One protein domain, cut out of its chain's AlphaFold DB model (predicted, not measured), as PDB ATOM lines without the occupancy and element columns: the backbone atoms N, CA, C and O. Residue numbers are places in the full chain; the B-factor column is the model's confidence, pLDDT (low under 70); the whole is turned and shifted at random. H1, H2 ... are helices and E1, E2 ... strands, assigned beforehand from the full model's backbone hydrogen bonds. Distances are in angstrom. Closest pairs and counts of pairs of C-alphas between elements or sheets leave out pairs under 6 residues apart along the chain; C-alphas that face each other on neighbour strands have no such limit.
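AT A GLANCE: This is residues 419 to 473 of the 476 residues of a protein of Desulfofustis sp (UniProt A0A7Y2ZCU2). A small antiparallel sheet, in the order E2, E1, E3, has the short helix H1 over one face, while the longer helix H2 starts near E2 and leads away from the body, so that residues 466 to 473, of which 466 to 471 belong to H2, stick out. The printed part has 55 residues, with elements in the order E1, E2, E3, H1, H2, of mixed class. It is compact, with a radius of gyration of the C-alphas of 10.6 A, spanning 34 by 23 by 17 A.

HOW THE PARTS SIT: E1, residues 419 to 421, and E2, residues 426 to 428, form a hairpin, with N 421 and O 426 within hydrogen-bond range at 2.8 A. E3, residues 442 to 444, is antiparallel to E1, with N 420 and O 442 at 2.7 A. H1, residues 447 to 452, is on the sheet at a height of 9.3 A. H2, residues 459 to 471, only grazes the sheet; its closest C-alphas to E2 are those of Cys 461 and His 428, 6.0 A apart. Each O i to N i+4 pair is within hydrogen-bond range in H1, 8 of 9 in H2.

IN THESE COORDINATES: E1 begins at C-alpha 419, (2.069, -18.514, -12.734). H2, 19.4 A long from first to last C-alpha, ends at C-alpha 471, (-1.390, -31.420, 4.814).

THE WHOLE: The printed part has no cut. The link from E2 to E3 is long. Residues 470 to 473 have pLDDT under 70.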
ATOM      1  N   ARG A 419       2.214 -19.541 -11.689       86.44
ATOM      2  CA  ARG A 419       2.069 -18.514 -12.734       86.44
ATOM      3  C   ARG A 419       0.924 -17.573 -12.430       86.44
ATOM      4  O   ARG A 419      -0.144 -18.018 -12.029       86.44
ATOM      5  N   GLY A 420       1.125 -16.278 -12.633       85.81
ATOM      6  CA  GLY A 420       0.126 -15.251 -12.385       85.81
ATOM      7  C   GLY A 420      -0.020 -14.254 -13.520       85.81
ATOM      8  O   GLY A 420       0.908 -13.983 -14.284       85.81
ATOM      9  N   ASN A 421      -1.222 -13.705 -13.623       86.50
ATOM     10  CA  ASN A 421      -1.588 -12.693 -14.598       86.50
ATOM     11  C   ASN A 421      -1.339 -11.297 -14.019       86.50
ATOM     12  O   ASN A 421      -1.961 -10.899 -13.034       86.50
ATOM     13  N   ALA A 422      -0.439 -10.536 -14.648       83.06
ATOM     14  CA  ALA A 422      -0.038  -9.211 -14.177       83.06
ATOM     15  C   ALA A 422      -1.184  -8.180 -14.167       83.06
ATOM     16  O   ALA A 422      -1.126  -7.217 -13.404       83.06
ATOM     17  N   ARG A 423      -2.215  -8.361 -15.005       83.75
ATOM     18  CA  ARG A 423      -3.356  -7.437 -15.111       83.75
ATOM     19  C   ARG A 423      -4.428  -7.718 -14.069       83.75
ATOM     20  O   ARG A 423      -4.910  -6.786 -13.437       83.75
ATOM     21  N   THR A 424      -4.811  -8.982 -13.902       85.88
ATOM     22  CA  THR A 424      -5.881  -9.367 -12.966       85.88
ATOM     23  C   THR A 424      -5.374  -9.621 -11.551       85.88
ATOM     24  O   THR A 424      -6.183  -9.714 -10.636       85.88
ATOM     25  N   ARG A 425      -4.049  -9.720 -11.371       87.62
ATOM     26  CA  ARG A 425      -3.388 -10.124 -10.123       87.62
ATOM     27  C   ARG A 425      -3.895 -11.461  -9.585       87.62
ATOM     28  O   ARG A 425      -4.011 -11.647  -8.381       87.62
ATOM     29  N   ILE A 426      -4.176 -12.404 -10.481       88.56
ATOM     30  CA  ILE A 426      -4.581 -13.763 -10.114       88.56
ATOM     31  C   ILE A 426      -3.442 -14.731 -10.409       88.56
ATOM     32  O   ILE A 426      -2.849 -14.647 -11.486       88.56
ATOM     33  N   PHE A 427      -3.147 -15.648  -9.484       89.56
ATOM     34  CA  PHE A 427      -2.186 -16.729  -9.705       89.56
ATOM     35  C   PHE A 427      -2.834 -18.118  -9.752       89.56
ATOM     36  O   PHE A 427      -3.901 -18.369  -9.183       89.56
ATOM     37  N   HIS A 428      -2.148 -19.022 -10.448       87.25
ATOM     38  CA  HIS A 428      -2.558 -20.382 -10.741       87.25
ATOM     39  C   HIS A 428      -1.480 -21.386 -10.326       87.25
ATOM     40  O   HIS A 428      -0.282 -21.185 -10.554       87.25
ATOM     41  N   PHE A 429      -1.933 -22.494  -9.747       85.69
ATOM     42  CA  PHE A 429      -1.138 -23.698  -9.544       85.69
ATOM     43  C   PHE A 429      -1.020 -24.497 -10.854       85.69
ATOM     44  O   PHE A 429      -1.931 -24.402 -11.678       85.69
ATOM     45  N   PRO A 430       0.042 -25.307 -11.049       81.81
ATOM     46  CA  PRO A 430       0.190 -26.170 -12.228       81.81
ATOM     47  C   PRO A 430      -1.000 -27.101 -12.474       81.81
ATOM     48  O   PRO A 430      -1.258 -27.496 -13.604       81.81
ATOM     49  N   GLU A 431      -1.731 -27.446 -11.414       79.44
ATOM     50  CA  GLU A 431      -2.919 -28.292 -11.465       79.44
ATOM     51  C   GLU A 431      -4.186 -27.558 -11.962       79.44
ATOM     52  O   GLU A 431      -5.241 -28.176 -12.065       79.44
ATOM     53  N   CYS A 432      -4.123 -26.252 -12.244       79.38
ATOM     54  CA  CYS A 432      -5.260 -25.450 -12.699       79.38
ATOM     55  C   CYS A 432      -5.305 -25.323 -14.228       79.38
ATOM     56  O   CYS A 432      -4.303 -24.985 -14.854       79.38
ATOM     57  N   ASP A 433      -6.495 -25.458 -14.821       79.06
ATOM     58  CA  ASP A 433      -6.709 -25.357 -16.277       79.06
ATOM     59  C   ASP A 433      -6.226 -24.026 -16.887       79.06
ATOM     60  O   ASP A 433      -5.825 -23.968 -18.049       79.06
ATOM     61  N   TYR A 434      -6.212 -22.947 -16.097       78.06
ATOM     62  CA  TYR A 434      -5.773 -21.616 -16.532       78.06
ATOM     63  C   TYR A 434      -4.270 -21.358 -16.340       78.06
ATOM     64  O   TYR A 434      -3.796 -20.260 -16.636       78.06
ATOM     65  N   TYR A 435      -3.500 -22.351 -15.879       79.75
ATOM     66  CA  TYR A 435      -2.062 -22.219 -15.629       79.75
ATOM     67  C   TYR A 435      -1.256 -21.870 -16.890       79.75
ATOM     68  O   TYR A 435      -0.325 -21.066 -16.832       79.75
ATOM     69  N   TYR A 436      -1.645 -22.422 -18.042       78.50
ATOM     70  CA  TYR A 436      -1.000 -22.168 -19.336       78.50
ATOM     71  C   TYR A 436      -1.670 -21.052 -20.151       78.50
ATOM     72  O   TYR A 436      -1.409 -20.921 -21.347       78.50
ATOM     73  N   SER A 437      -2.533 -20.239 -19.531       78.94
ATOM     74  CA  SER A 437      -3.128 -19.090 -20.215       78.94
ATOM     75  C   SER A 437      -2.044 -18.095 -20.646       78.94
ATOM     76  O   SER A 437      -1.137 -17.782 -19.872       78.94
ATOM     77  N   GLN A 438      -2.160 -17.563 -21.868       78.50
ATOM     78  CA  GLN A 438      -1.197 -16.610 -22.438       78.50
ATOM     79  C   GLN A 438      -1.062 -15.323 -21.611       78.50
ATOM     80  O   GLN A 438      -0.030 -14.661 -21.671       78.50
ATOM     81  N   ASP A 439      -2.067 -14.998 -20.796       76.81
ATOM     82  CA  ASP A 439      -2.054 -13.809 -19.944       76.81
ATOM     83  C   ASP A 439      -1.290 -14.006 -18.615       76.81
ATOM     84  O   ASP A 439      -1.118 -13.050 -17.855       76.81
ATOM     85  N   CYS A 440      -0.835 -15.227 -18.298       81.56
ATOM     86  CA  CYS A 440      -0.127 -15.554 -17.053       81.56
ATOM     87  C   CYS A 440       1.398 -15.527 -17.241       81.56
ATOM     88  O   CYS A 440       2.038 -16.567 -17.383       81.56
ATOM     89  N   SER A 441       1.979 -14.324 -17.249       80.12
ATOM     90  CA  SER A 441       3.402 -14.096 -17.542       80.12
ATOM     91  C   SER A 441       4.315 -13.941 -16.315       80.12
ATOM     92  O   SER A 441       5.528 -13.862 -16.482       80.12
ATOM     93  N   VAL A 442       3.765 -13.820 -15.101       84.00
ATOM     94  CA  VAL A 442       4.545 -13.606 -13.865       84.00
ATOM     95  C   VAL A 442       4.741 -14.933 -13.150       84.00
ATOM     96  O   VAL A 442       3.785 -15.681 -12.985       84.00
ATOM     97  N   GLU A 443       5.957 -15.218 -12.694       89.19
ATOM     98  CA  GLU A 443       6.297 -16.480 -12.036       89.19
ATOM     99  C   GLU A 443       6.626 -16.273 -10.552       89.19
ATOM    100  O   GLU A 443       7.388 -15.375 -10.192       89.19
ATOM    101  N   PHE A 444       6.059 -17.115  -9.683       83.75
ATOM    102  CA  PHE A 444       6.310 -17.103  -8.240       83.75
ATOM    103  C   PHE A 444       6.872 -18.439  -7.768       83.75
ATOM    104  O   PHE A 444       6.465 -19.512  -8.214       83.75
ATOM    105  N   LYS A 445       7.802 -18.365  -6.815       81.94
ATOM    106  CA  LYS A 445       8.486 -19.531  -6.249       81.94
ATOM    107  C   LYS A 445       7.587 -20.369  -5.336       81.94
ATOM    108  O   LYS A 445       7.764 -21.579  -5.263       81.94
ATOM    109  N   ASP A 446       6.662 -19.719  -4.639       83.31
ATOM    110  CA  ASP A 446       5.699 -20.324  -3.723       83.31
ATOM    111  C   ASP A 446       4.478 -19.402  -3.552       83.31
ATOM    112  O   ASP A 446       4.462 -18.252  -4.014       83.31
ATOM    113  N   SER A 447       3.426 -19.927  -2.922       81.94
ATOM    114  CA  SER A 447       2.163 -19.208  -2.742       81.94
ATOM    115  C   SER A 447       2.259 -18.065  -1.735       81.94
ATOM    116  O   SER A 447       1.483 -17.118  -1.833       81.94
ATOM    117  N   GLU A 448       3.206 -18.103  -0.793       82.62
ATOM    118  CA  GLU A 448       3.403 -17.004   0.157       82.62
ATOM    119  C   GLU A 448       3.982 -15.766  -0.529       82.62
ATOM    120  O   GLU A 448       3.548 -14.644  -0.257       82.62
ATOM    121  N   VAL A 449       4.939 -15.956  -1.441       84.19
ATOM    122  CA  VAL A 449       5.534 -14.882  -2.240       84.19
ATOM    123  C   VAL A 449       4.486 -14.267  -3.169       84.19
ATOM    124  O   VAL A 449       4.429 -13.042  -3.278       84.19
ATOM    125  N   ALA A 450       3.616 -15.079  -3.780       84.75
ATOM    126  CA  ALA A 450       2.514 -14.585  -4.613       84.75
ATOM    127  C   ALA A 450       1.514 -13.729  -3.808       84.75
ATOM    128  O   ALA A 450       1.181 -12.614  -4.216       84.75
ATOM    129  N   LEU A 451       1.109 -14.198  -2.621       86.00
ATOM    130  CA  LEU A 451       0.200 -13.464  -1.732       86.00
ATOM    131  C   LEU A 451       0.828 -12.158  -1.214       86.00
ATOM    132  O   LEU A 451       0.175 -11.116  -1.220       86.00
ATOM    133  N   LYS A 452       2.114 -12.170  -0.834       87.25
ATOM    134  CA  LYS A 452       2.848 -10.957  -0.418       87.25
ATOM    135  C   LYS A 452       3.013  -9.945  -1.553       87.25
ATOM    136  O   LYS A 452       3.023  -8.746  -1.294       87.25
ATOM    137  N   ALA A 453       3.114 -10.411  -2.798       84.31
ATOM    138  CA  ALA A 453       3.140  -9.561  -3.986       84.31
ATOM    139  C   ALA A 453       1.755  -8.985  -4.359       84.31
ATOM    140  O   ALA A 453       1.649  -8.219  -5.319       84.31
ATOM    141  N   GLY A 454       0.701  -9.327  -3.606       85.75
ATOM    142  CA  GLY A 454      -0.661  -8.834  -3.809       85.75
ATOM    143  C   GLY A 454      -1.428  -9.567  -4.909       85.75
ATOM    144  O   GLY A 454      -2.284  -8.947  -5.542       85.75
ATOM    145  N   PHE A 455      -1.090 -10.835  -5.172       90.12
ATOM    146  CA  PHE A 455      -1.823 -11.704  -6.091       90.12
ATOM    147  C   PHE A 455      -2.735 -12.657  -5.318       90.12
ATOM    148  O   PHE A 455      -2.297 -13.313  -4.375       90.12
ATOM    149  N   ASP A 456      -3.977 -12.789  -5.772       88.88
ATOM    150  CA  ASP A 456      -4.964 -13.692  -5.191       88.88
ATOM    151  C   ASP A 456      -5.051 -15.015  -5.974       88.88
ATOM    152  O   ASP A 456      -4.880 -15.039  -7.196       88.88
ATOM    153  N   PRO A 457      -5.329 -16.152  -5.317       88.31
ATOM    154  CA  PRO A 457      -5.555 -17.406  -6.022       88.31
ATOM    155  C   PRO A 457      -6.906 -17.381  -6.747       88.31
ATOM    156  O   PRO A 457      -7.896 -16.853  -6.232       88.31
ATOM    157  N   CYS A 458      -6.993 -18.024  -7.916       86.38
ATOM    158  CA  CYS A 458      -8.291 -18.250  -8.559       86.38
ATOM    159  C   CYS A 458      -9.194 -19.153  -7.693       86.38
ATOM    160  O   CYS A 458      -8.716 -19.836  -6.784       86.38
ATOM    161  N   MET A 459     -10.500 -19.210  -7.987       82.75
ATOM    162  CA  MET A 459     -11.466 -19.967  -7.171       82.75
ATOM    163  C   MET A 459     -11.051 -21.438  -6.957       82.75
ATOM    164  O   MET A 459     -11.150 -21.946  -5.845       82.75
ATOM    165  N   PHE A 460     -10.510 -22.085  -7.994       84.31
ATOM    166  CA  PHE A 460      -9.993 -23.457  -7.934       84.31
ATOM    167  C   PHE A 460      -8.628 -23.562  -7.231       84.31
ATOM    168  O   PHE A 460      -8.344 -24.504  -6.501       84.31
ATOM    169  N   CYS A 461      -7.759 -22.566  -7.395       85.00
ATOM    170  CA  CYS A 461      -6.466 -22.542  -6.710       85.00
ATOM    171  C   CYS A 461      -6.607 -22.269  -5.210       85.00
ATOM    172  O   CYS A 461      -5.739 -22.658  -4.432       85.00
ATOM    173  N   ARG A 462      -7.713 -21.644  -4.790       85.12
ATOM    174  CA  ARG A 462      -8.035 -21.435  -3.379       85.12
ATOM    175  C   ARG A 462      -8.302 -22.759  -2.660       85.12
ATOM    176  O   ARG A 462      -7.845 -22.902  -1.532       85.12
ATOM    177  N   THR A 463      -8.974 -23.725  -3.292       82.56
ATOM    178  CA  THR A 463      -9.178 -25.059  -2.694       82.56
ATOM    179  C   THR A 463      -7.863 -25.826  -2.576       82.56
ATOM    180  O   THR A 463      -7.566 -26.337  -1.504       82.56
ATOM    181  N   ILE A 464      -7.008 -25.780  -3.606       81.25
ATOM    182  CA  ILE A 464      -5.667 -26.397  -3.562       81.25
ATOM    183  C   ILE A 464      -4.804 -25.796  -2.443       81.25
ATOM    184  O   ILE A 464      -4.069 -26.513  -1.768       81.25
ATOM    185  N   LEU A 465      -4.875 -24.476  -2.242       81.50
ATOM    186  CA  LEU A 465      -4.126 -23.797  -1.186       81.50
ATOM    187  C   LEU A 465      -4.568 -24.259   0.212       81.50
ATOM    188  O   LEU A 465      -3.723 -24.468   1.077       81.50
ATOM    189  N   VAL A 466      -5.876 -24.429   0.423       79.50
ATOM    190  CA  VAL A 466      -6.430 -24.914   1.696       79.50
ATOM    191  C   VAL A 466      -6.011 -26.362   1.958       79.50
ATOM    192  O   VAL A 466      -5.574 -26.660   3.066       79.50
ATOM    193  N   ASP A 467      -6.067 -27.229   0.943       74.69
ATOM    194  CA  ASP A 467      -5.660 -28.634   1.071       74.69
ATOM    195  C   ASP A 467      -4.166 -28.760   1.407       74.69
ATOM    196  O   ASP A 467      -3.799 -29.467   2.345       74.69
ATOM    197  N   LYS A 468      -3.300 -27.989   0.735       72.00
ATOM    198  CA  LYS A 468      -1.854 -27.978   1.022       72.00
ATOM    199  C   LYS A 468      -1.530 -27.454   2.424       72.00
ATOM    200  O   LYS A 468      -0.667 -28.004   3.100       72.00
ATOM    201  N   GLN A 469      -2.249 -26.434   2.898       71.56
ATOM    202  CA  GLN A 469      -2.094 -25.936   4.271       71.56
ATOM    203  C   GLN A 469      -2.622 -26.920   5.330       71.56
ATOM    204  O   GLN A 469      -2.178 -26.875   6.479       71.56
ATOM    205  N   ALA A 470      -3.576 -27.785   4.974       66.44
ATOM    206  CA  ALA A 470      -4.077 -28.837   5.852       66.44
ATOM    207  C   ALA A 470      -3.098 -30.020   5.948       66.44
ATOM    208  O   ALA A 470      -2.910 -30.552   7.044       66.44
ATOM    209  N   GLU A 471      -2.439 -30.390   4.844       60.34
ATOM    210  CA  GLU A 471      -1.390 -31.420   4.814       60.34
ATOM    211  C   GLU A 471      -0.155 -31.018   5.638       60.34
ATOM    212  O   GLU A 471       0.366 -31.834   6.394       60.34
ATOM    213  N   GLU A 472       0.268 -29.750   5.593       58.44
ATOM    214  CA  GLU A 472       1.413 -29.256   6.382       58.44
ATOM    215  C   GLU A 472       1.142 -29.168   7.899       58.44
ATOM    216  O   GLU A 472       2.081 -29.065   8.690       58.44
ATOM    217  N   ARG A 473      -0.125 -29.219   8.337       52.94
ATOM    218  CA  ARG A 473      -0.514 -29.165   9.763       52.94
ATOM    219  C   ARG A 473      -0.680 -30.530  10.428       52.94
ATOM    220  O   ARG A 473      -0.981 -30.562  11.621       52.94
TER     221      ARG A 473